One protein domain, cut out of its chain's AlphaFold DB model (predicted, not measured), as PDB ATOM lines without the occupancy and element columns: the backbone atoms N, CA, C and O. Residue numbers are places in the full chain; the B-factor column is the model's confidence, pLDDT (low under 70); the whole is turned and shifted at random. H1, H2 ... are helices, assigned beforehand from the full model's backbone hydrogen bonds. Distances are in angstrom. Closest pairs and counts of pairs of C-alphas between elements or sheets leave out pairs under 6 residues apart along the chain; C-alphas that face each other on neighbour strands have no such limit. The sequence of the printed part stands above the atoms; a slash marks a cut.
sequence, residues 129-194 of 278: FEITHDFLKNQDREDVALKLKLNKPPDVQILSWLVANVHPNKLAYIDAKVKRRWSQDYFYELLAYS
ATOM      1  N   PHE A 129     -43.911  25.815 -12.776       86.38
ATOM      2  CA  PHE A 129     -43.683  26.919 -11.835       86.38
ATOM      3  C   PHE A 129     -44.978  27.641 -11.470       86.38
ATOM      4  O   PHE A 129     -45.266  27.832 -10.290       86.38
ATOM      5  N   GLU A 130     -45.757  28.010 -12.479       89.06
ATOM      6  CA  GLU A 130     -47.023  28.717 -12.316       89.06
ATOM      7  C   GLU A 130     -48.031  27.822 -11.602       89.06
ATOM      8  O   GLU A 130     -48.647  28.270 -10.645       89.06
ATOM      9  N   ILE A 131     -48.099  26.538 -11.967       90.38
ATOM     10  CA  ILE A 131     -48.935  25.532 -11.297       90.38
ATOM     11  C   ILE A 131     -48.549  25.378  -9.827       90.38
ATOM     12  O   ILE A 131     -49.412  25.350  -8.958       90.38
ATOM     13  N   THR A 132     -47.252  25.287  -9.521       89.00
ATOM     14  CA  THR A 132     -46.781  25.148  -8.132       89.00
ATOM     15  C   THR A 132     -47.143  26.385  -7.314       89.00
ATOM     16  O   THR A 132     -47.538  26.280  -6.156       89.00
ATOM     17  N   HIS A 133     -47.025  27.569  -7.908       88.88
ATOM     18  CA  HIS A 133     -47.405  28.812  -7.255       88.88
ATOM     19  C   HIS A 133     -48.928  28.916  -7.054       88.88
ATOM     20  O   HIS A 133     -49.366  29.305  -5.971       88.88
ATOM     21  N   ASP A 134     -49.715  28.520  -8.058       89.25
ATOM     22  CA  ASP A 134     -51.182  28.444  -8.003       89.25
ATOM     23  C   ASP A 134     -51.622  27.481  -6.887       89.25
ATOM     24  O   ASP A 134     -52.353  27.860  -5.979       89.25
ATOM     25  N   PHE A 135     -51.036  26.282  -6.835       90.88
ATOM     26  CA  PHE A 135     -51.274  25.283  -5.789       90.88
ATOM     27  C   PHE A 135     -51.084  25.825  -4.362       90.88
ATOM     28  O   PHE A 135     -51.846  25.496  -3.441       90.88
ATOM     29  N   LEU A 136     -50.047  26.645  -4.164       90.38
ATOM     30  CA  LEU A 136     -49.676  27.179  -2.856       90.38
ATOM     31  C   LEU A 136     -50.551  28.360  -2.410       90.38
ATOM     32  O   LEU A 136     -50.710  28.533  -1.201       90.38
ATOM     33  N   LYS A 137     -51.089  29.160  -3.341       89.50
ATOM     34  CA  LYS A 137     -51.784  30.425  -3.031       89.50
ATOM     35  C   LYS A 137     -53.277  30.445  -3.324       89.50
ATOM     36  O   LYS A 137     -54.012  31.158  -2.646       89.50
ATOM     37  N   ASN A 138     -53.712  29.754  -4.367       89.44
ATOM     38  CA  ASN A 138     -55.130  29.653  -4.675       89.44
ATOM     39  C   ASN A 138     -55.805  28.894  -3.537       89.44
ATOM     40  O   ASN A 138     -55.166  28.017  -2.970       89.44
ATOM     41  N   GLN A 139     -57.035  29.236  -3.169       90.38
ATOM     42  CA  GLN A 139     -57.798  28.523  -2.136       90.38
ATOM     43  C   GLN A 139     -58.777  27.520  -2.742       90.38
ATOM     44  O   GLN A 139     -59.059  26.496  -2.121       90.38
ATOM     45  N   ASP A 140     -59.223  27.768  -3.971       91.69
ATOM     46  CA  ASP A 140     -60.074  26.845  -4.698       91.69
ATOM     47  C   ASP A 140     -59.266  25.587  -5.035       91.69
ATOM     48  O   ASP A 140     -58.203  25.641  -5.661       91.69
ATOM     49  N   ARG A 141     -59.685  24.451  -4.472       91.50
ATOM     50  CA  ARG A 141     -58.992  23.166  -4.642       91.50
ATOM     51  C   ARG A 141     -59.452  22.451  -5.900       91.50
ATOM     52  O   ARG A 141     -58.652  21.711  -6.468       91.50
ATOM     53  N   GLU A 142     -60.686  22.684  -6.334       91.56
ATOM     54  CA  GLU A 142     -61.233  22.070  -7.543       91.56
ATOM     55  C   GLU A 142     -60.529  22.631  -8.770       91.56
ATOM     56  O   GLU A 142     -60.024  21.875  -9.599       91.56
ATOM     57  N   ASP A 143     -60.373  23.952  -8.806       90.75
ATOM     58  CA  ASP A 143     -59.632  24.652  -9.849       90.75
ATOM     59  C   ASP A 143     -58.157  24.201  -9.913       90.75
ATOM     60  O   ASP A 143     -57.629  23.844 -10.971       90.75
ATOM     61  N   VAL A 144     -57.484  24.085  -8.762       91.75
ATOM     62  CA  VAL A 144     -56.107  23.563  -8.718       91.75
ATOM     63  C   VAL A 144     -56.026  22.103  -9.169       91.75
ATOM     64  O   VAL A 144     -55.095  21.746  -9.897       91.75
ATOM     65  N   ALA A 145     -56.978  21.252  -8.780       92.56
ATOM     66  CA  ALA A 145     -57.029  19.861  -9.230       92.56
ATOM     67  C   ALA A 145     -57.227  19.776 -10.749       92.56
ATOM     68  O   ALA A 145     -56.528  19.013 -11.421       92.56
ATOM     69  N   LEU A 146     -58.127  20.590 -11.299       92.31
ATOM     70  CA  LEU A 146     -58.386  20.683 -12.731       92.31
ATOM     71  C   LEU A 146     -57.129  21.126 -13.489       92.31
ATOM     72  O   LEU A 146     -56.707  20.453 -14.432       92.31
ATOM     73  N   LYS A 147     -56.445  22.175 -13.021       91.94
ATOM     74  CA  LYS A 147     -55.179  22.642 -13.610       91.94
ATOM     75  C   LYS A 147     -54.081  21.585 -13.558       91.94
ATOM     76  O   LYS A 147     -53.346  21.428 -14.534       91.94
ATOM     77  N   LEU A 148     -53.961  20.837 -12.461       91.62
ATOM     78  CA  LEU A 148     -52.992  19.743 -12.350       91.62
ATOM     79  C   LEU A 148     -53.280  18.618 -13.353       91.62
ATOM     80  O   LEU A 148     -52.360  18.163 -14.033       91.62
ATOM     81  N   LYS A 149     -54.548  18.217 -13.489       91.81
ATOM     82  CA  LYS A 149     -54.987  17.168 -14.422       91.81
ATOM     83  C   LYS A 149     -54.838  17.563 -15.889       91.81
ATOM     84  O   LYS A 149     -54.492  16.714 -16.704       91.81
ATOM     85  N   LEU A 150     -55.081  18.831 -16.229       91.19
ATOM     86  CA  LEU A 150     -54.937  19.332 -17.600       91.19
ATOM     87  C   LEU A 150     -53.468  19.433 -18.020       91.19
ATOM     88  O   LEU A 150     -53.108  19.005 -19.113       91.19
ATOM     89  N   ASN A 151     -52.608  19.965 -17.146       89.56
ATOM     90  CA  ASN A 151     -51.198  20.192 -17.474       89.56
ATOM     91  C   ASN A 151     -50.306  18.957 -17.295       89.56
ATOM     92  O   ASN A 151     -49.230  18.901 -17.889       89.56
ATOM     93  N   LYS A 152     -50.711  18.002 -16.447       90.06
ATOM     94  CA  LYS A 152     -49.973  16.767 -16.118       90.06
ATOM     95  C   LYS A 152     -48.472  16.996 -15.852       90.06
ATOM     96  O   LYS A 152     -47.619  16.406 -16.523       90.06
ATOM     97  N   PRO A 153     -48.109  17.866 -14.887       89.88
ATOM     98  CA  PRO A 153     -46.710  18.159 -14.590       89.88
ATOM     99  C   PRO A 153     -45.986  16.918 -14.035       89.88
ATOM    100  O   PRO A 153     -46.566  16.198 -13.225       89.88
ATOM    101  N   PRO A 154     -44.698  16.687 -14.355       88.75
ATOM    102  CA  PRO A 154     -43.982  15.507 -13.873       88.75
ATOM    103  C   PRO A 154     -44.036  15.354 -12.344       88.75
ATOM    104  O   PRO A 154     -43.538  16.208 -11.605       88.75
ATOM    105  N   ASP A 155     -44.586  14.234 -11.866       87.06
ATOM    106  CA  ASP A 155     -44.918  14.000 -10.451       87.06
ATOM    107  C   ASP A 155     -43.721  14.198  -9.510       87.06
ATOM    108  O   ASP A 155     -43.824  14.779  -8.433       87.06
ATOM    109  N   VAL A 156     -42.543  13.721  -9.923       84.31
ATOM    110  CA  VAL A 156     -41.297  13.858  -9.150       84.31
ATOM    111  C   VAL A 156     -40.896  15.328  -9.012       84.31
ATOM    112  O   VAL A 156     -40.444  15.749  -7.947       84.31
ATOM    113  N   GLN A 157     -41.061  16.109 -10.079       84.81
ATOM    114  CA  GLN A 157     -40.666  17.511 -10.105       84.81
ATOM    115  C   GLN A 157     -41.592  18.353  -9.229       84.81
ATOM    116  O   GLN A 157     -41.098  19.118  -8.399       84.81
ATOM    117  N   ILE A 158     -42.910  18.181  -9.365       87.88
ATOM    118  CA  ILE A 158     -43.876  18.951  -8.575       87.88
ATOM    119  C   ILE A 158     -43.766  18.623  -7.084       87.88
ATOM    120  O   ILE A 158     -43.672  19.536  -6.267       87.88
ATOM    121  N   LEU A 159     -43.636  17.343  -6.717       87.38
ATOM    122  CA  LEU A 159     -43.416  16.949  -5.324       87.38
ATOM    123  C   LEU A 159     -42.115  17.537  -4.772       87.38
ATOM    124  O   LEU A 159     -42.111  18.083  -3.671       87.38
ATOM    125  N   SER A 160     -41.022  17.503  -5.543       84.69
ATOM    126  CA  SER A 160     -39.747  18.092  -5.118       84.69
ATOM    127  C   SER A 160     -39.853  19.591  -4.830       84.69
ATOM    128  O   SER A 160     -39.127  20.083  -3.967       84.69
ATOM    129  N   TRP A 161     -40.699  20.324  -5.555       86.38
ATOM    130  CA  TRP A 161     -40.885  21.763  -5.353       86.38
ATOM    131  C   TRP A 161     -41.855  22.058  -4.207       86.38
ATOM    132  O   TRP A 161     -41.654  23.015  -3.458       86.38
ATOM    133  N   LEU A 162     -42.860  21.205  -4.005       87.62
ATOM    134  CA  LEU A 162     -43.803  21.332  -2.898       87.62
ATOM    135  C   LEU A 162     -43.182  20.976  -1.542       87.62
ATOM    136  O   LEU A 162     -43.512  21.629  -0.558       87.62
ATOM    137  N   VAL A 163     -42.241  20.027  -1.475       85.12
ATOM    138  CA  VAL A 163     -41.551  19.640  -0.223       85.12
ATOM    139  C   VAL A 163     -40.847  20.818   0.458       85.12
ATOM    140  O   VAL A 163     -40.739  20.839   1.681       85.12
ATOM    141  N   ALA A 164     -40.392  21.816  -0.302       81.44
ATOM    142  CA  ALA A 164     -39.768  23.011   0.264       81.44
ATOM    143  C   ALA A 164     -40.775  23.953   0.960       81.44
ATOM    144  O   ALA A 164     -40.383  24.768   1.790       81.44
ATOM    145  N   ASN A 165     -42.067  23.843   0.631       84.50
ATOM    146  CA  ASN A 165     -43.104  24.807   1.018       84.50
ATOM    147  C   ASN A 165     -44.221  24.206   1.878       84.50
ATOM    148  O   ASN A 165     -44.878  24.928   2.623       84.50
ATOM    149  N   VAL A 166     -44.452  22.898   1.772       85.19
ATOM    150  CA  VAL A 166     -45.538  22.168   2.434       85.19
ATOM    151  C   VAL A 166     -44.950  21.178   3.432       85.19
ATOM    152  O   VAL A 166     -43.867  20.633   3.230       85.19
ATOM    153  N   HIS A 167     -45.680  20.915   4.519       81.25
ATOM    154  CA  HIS A 167     -45.239  19.985   5.551       81.25
ATOM    155  C   HIS A 167     -44.927  18.585   4.963       81.25
ATOM    156  O   HIS A 167     -45.832  17.961   4.394       81.25
ATOM    157  N   PRO A 168     -43.708  18.037   5.159       76.81
ATOM    158  CA  PRO A 168     -43.248  16.809   4.501       76.81
ATOM    159  C   PRO A 168     -44.174  15.602   4.680       76.81
ATOM    160  O   PRO A 168     -44.401  14.857   3.732       76.81
ATOM    161  N   ASN A 169     -44.769  15.435   5.866       79.88
ATOM    162  CA  ASN A 169     -45.648  14.295   6.164       79.88
ATOM    163  C   ASN A 169     -46.871  14.203   5.239       79.88
ATOM    164  O   ASN A 169     -47.288  13.098   4.900       79.88
ATOM    165  N   LYS A 170     -47.427  15.342   4.804       76.94
ATOM    166  CA  LYS A 170     -48.602  15.358   3.920       76.94
ATOM    167  C   LYS A 170     -48.259  14.844   2.522       76.94
ATOM    168  O   LYS A 170     -49.038  14.119   1.917       76.94
ATOM    169  N   LEU A 171     -47.059  15.169   2.042       84.19
ATOM    170  CA  LEU A 171     -46.568  14.744   0.732       84.19
ATOM    171  C   LEU A 171     -45.974  13.331   0.758       84.19
ATOM    172  O   LEU A 171     -46.050  12.620  -0.241       84.19
ATOM    173  N   ALA A 172     -45.420  12.901   1.894       81.62
ATOM    174  CA  ALA A 172     -44.810  11.582   2.047       81.62
ATOM    175  C   ALA A 172     -45.815  10.444   1.819       81.62
ATOM    176  O   ALA A 172     -45.484   9.457   1.165       81.62
ATOM    177  N   TYR A 173     -47.053  10.590   2.308       83.62
ATOM    178  CA  TYR A 173     -48.115   9.615   2.042       83.62
ATOM    179  C   TYR A 173     -48.418   9.513   0.542       83.62
ATOM    180  O   TYR A 173     -48.483   8.415  -0.011       83.62
ATOM    181  N   ILE A 174     -48.537  10.657  -0.130       84.50
ATOM    182  CA  ILE A 174     -48.878  10.729  -1.551       84.50
ATOM    183  C   ILE A 174     -47.756  10.121  -2.408       84.50
ATOM    184  O   ILE A 174     -48.029   9.298  -3.280       84.50
ATOM    185  N   ASP A 175     -46.492  10.442  -2.122       82.12
ATOM    186  CA  ASP A 175     -45.339   9.886  -2.846       82.12
ATOM    187  C   ASP A 175     -45.169   8.373  -2.601       82.12
ATOM    188  O   ASP A 175     -44.902   7.619  -3.538       82.12
ATOM    189  N   ALA A 176     -45.363   7.903  -1.362       82.38
ATOM    190  CA  ALA A 176     -45.116   6.507  -0.997       82.38
ATOM    191  C   ALA A 176     -46.271   5.551  -1.340       82.38
ATOM    192  O   ALA A 176     -46.028   4.396  -1.701       82.38
ATOM    193  N   LYS A 177     -47.526   5.993  -1.182       82.12
ATOM    194  CA  LYS A 177     -48.717   5.130  -1.290       82.12
ATOM    195  C   LYS A 177     -49.540   5.386  -2.543       82.12
ATOM    196  O   LYS A 177     -50.067   4.422  -3.091       82.12
ATOM    197  N   VAL A 178     -49.643   6.634  -2.995       80.69
ATOM    198  CA  VAL A 178     -50.579   7.010  -4.066       80.69
ATOM    199  C   VAL A 178     -49.899   6.951  -5.431       80.69
ATOM    200  O   VAL A 178     -50.283   6.151  -6.280       80.69
ATOM    201  N   LYS A 179     -48.817   7.714  -5.602       80.50
ATOM    202  CA  LYS A 179     -48.126   7.947  -6.880       80.50
ATOM    203  C   LYS A 179     -47.772   6.690  -7.683       80.50
ATOM    204  O   LYS A 179     -47.783   6.723  -8.903       80.50
ATOM    205  N   ARG A 180     -47.400   5.592  -7.017       77.69
ATOM    206  CA  ARG A 180     -46.961   4.349  -7.687       77.69
ATOM    207  C   ARG A 180     -48.061   3.304  -7.864       77.69
ATOM    208  O   ARG A 180     -47.816   2.305  -8.527       77.69
ATOM    209  N   ARG A 181     -49.206   3.469  -7.196       84.31
ATOM    210  CA  ARG A 181     -50.244   2.426  -7.099       84.31
ATOM    211  C   ARG A 181     -51.556   2.808  -7.775       84.31
ATOM    212  O   ARG A 181     -52.348   1.918  -8.048       84.31
ATOM    213  N   TRP A 182     -51.784   4.094  -8.017       87.81
ATOM    214  CA  TRP A 182     -53.056   4.624  -8.503       87.81
ATOM    215  C   TRP A 182     -52.873   5.421  -9.794       87.81
ATOM    216  O   TRP A 182     -51.748   5.708 -10.203       87.81
ATOM    217  N   SER A 183     -53.990   5.768 -10.438       89.88
ATOM    218  CA  SER A 183     -53.985   6.590 -11.649       89.88
ATOM    219  C   SER A 183     -53.421   7.988 -11.381       89.88
ATOM    220  O   SER A 183     -53.480   8.518 -10.267       89.88
ATOM    221  N   GLN A 184     -52.888   8.603 -12.435       86.88
ATOM    222  CA  GLN A 184     -52.294   9.934 -12.356       86.88
ATOM    223  C   GLN A 184     -53.333  11.008 -11.988       86.88
ATOM    224  O   GLN A 184     -53.037  11.921 -11.221       86.88
ATOM    225  N   ASP A 185     -54.570  10.860 -12.463       89.00
ATOM    226  CA  ASP A 185     -55.657  11.786 -12.137       89.00
ATOM    227  C   ASP A 185     -56.004  11.735 -10.644       89.00
ATOM    228  O   ASP A 185     -56.130  12.781 -10.008       89.00
ATOM    229  N   TYR A 186     -56.055  10.532 -10.062       90.25
ATOM    230  CA  TYR A 186     -56.278  10.347  -8.627       90.25
ATOM    231  C   TYR A 186     -55.108  10.880  -7.787       90.25
ATOM    232  O   TYR A 186     -55.304  11.476  -6.727       90.25
ATOM    233  N   PHE A 187     -53.874  10.723  -8.281       91.69
ATOM    234  CA  PHE A 187     -52.701  11.347  -7.673       91.69
ATOM    235  C   PHE A 187     -52.838  12.874  -7.614       91.69
ATOM    236  O   PHE A 187     -52.591  13.452  -6.554       91.69
ATOM    237  N   TYR A 188     -53.255  13.528  -8.703       92.00
ATOM    238  CA  TYR A 188     -53.419  14.984  -8.728       92.00
ATOM    239  C   TYR A 188     -54.589  15.483  -7.885       92.00
ATOM    240  O   TYR A 188     -54.458  16.543  -7.275       92.00
ATOM    241  N   GLU A 189     -55.689  14.732  -7.792       91.81
ATOM    242  CA  GLU A 189     -56.775  15.047  -6.855       91.81
ATOM    243  C   GLU A 189     -56.264  15.049  -5.417       91.81
ATOM    244  O   GLU A 189     -56.326  16.069  -4.731       91.81
ATOM    245  N   LEU A 190     -55.677  13.937  -4.967       91.06
ATOM    246  CA  LEU A 190     -55.161  13.844  -3.602       91.06
ATOM    247  C   LEU A 190     -54.056  14.868  -3.331       91.06
ATOM    248  O   LEU A 190     -53.967  15.405  -2.224       91.06
ATOM    249  N   LEU A 191     -53.235  15.176  -4.337       90.75
ATOM    250  CA  LEU A 191     -52.244  16.237  -4.238       90.75
ATOM    251  C   LEU A 191     -52.913  17.595  -4.023       90.75
ATOM    252  O   LEU A 191     -52.532  18.279  -3.073       90.75
ATOM    253  N   ALA A 192     -53.909  17.970  -4.834       92.06
ATOM    254  CA  ALA A 192     -54.636  19.239  -4.724       92.06
ATOM    255  C   ALA A 192     -55.223  19.448  -3.320       92.06
ATOM    256  O   ALA A 192     -55.012  20.499  -2.711       92.06
ATOM    257  N   TYR A 193     -55.861  18.418  -2.758       90.62
ATOM    258  CA  TYR A 193     -56.474  18.474  -1.423       90.62
ATOM    259  C   TYR A 193     -55.480  18.323  -0.260       90.62
ATOM    260  O   TYR A 193     -55.842  18.517   0.900       90.62
ATOM    261  N   SER A 194     -54.205  18.037  -0.530       89.25
ATOM    262  CA  SER A 194     -53.184  17.950   0.526       89.25
ATOM    263  C   SER A 194     -52.854  19.308   1.170       89.25
ATOM    264  O   SER A 194     -52.305  19.362   2.279       89.25
TER     265      SER A 194
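This is residues 129 to 194 of the 278 residues of an uncharacterized protein of Maricaulis sp (UniProt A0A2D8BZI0). Two helical hairpins, H1 with H2 and H4 with H5, sit side by side through H2 and H5, and H3 lies between H1 and H4. The 66 printed residues, with five named helices and no named strand, are all helix in class, mostly aligned, and compact, with radius of gyration of the C-alphas 10.6 A and spans 26 by 23 by 17 A.

H1, residues 129 to 137, touches H2, residues 141 to 151, as a hairpin; C-alphas 135 and 144 are closest, 5.9 A. H3, residues 155 to 162, only just touches H1, with 3 pairs of C-alphas within 8 A, the closest 132 and 158, 6.9 A. H5, residues 184 to 193, touches H2, closest C-alphas 145 and 192, 5.1 A, and forms a hairpin with H4, residues 168 to 178, closest C-alphas 178 and 187, 6.0 A. Every O i to N i+4 pair is within hydrogen-bond range in H1, H2, H3 and H5; in H4, 5 of 7.

H1 begins at C-alpha 129 (-43.683, 26.919, -11.835). H2 measures 15.3 A. H5 ends at C-alpha 193 (-56.474, 18.474, -1.423).

The printed part has no cut, its links are tight, and no printed residue is under 70 in pLDDT.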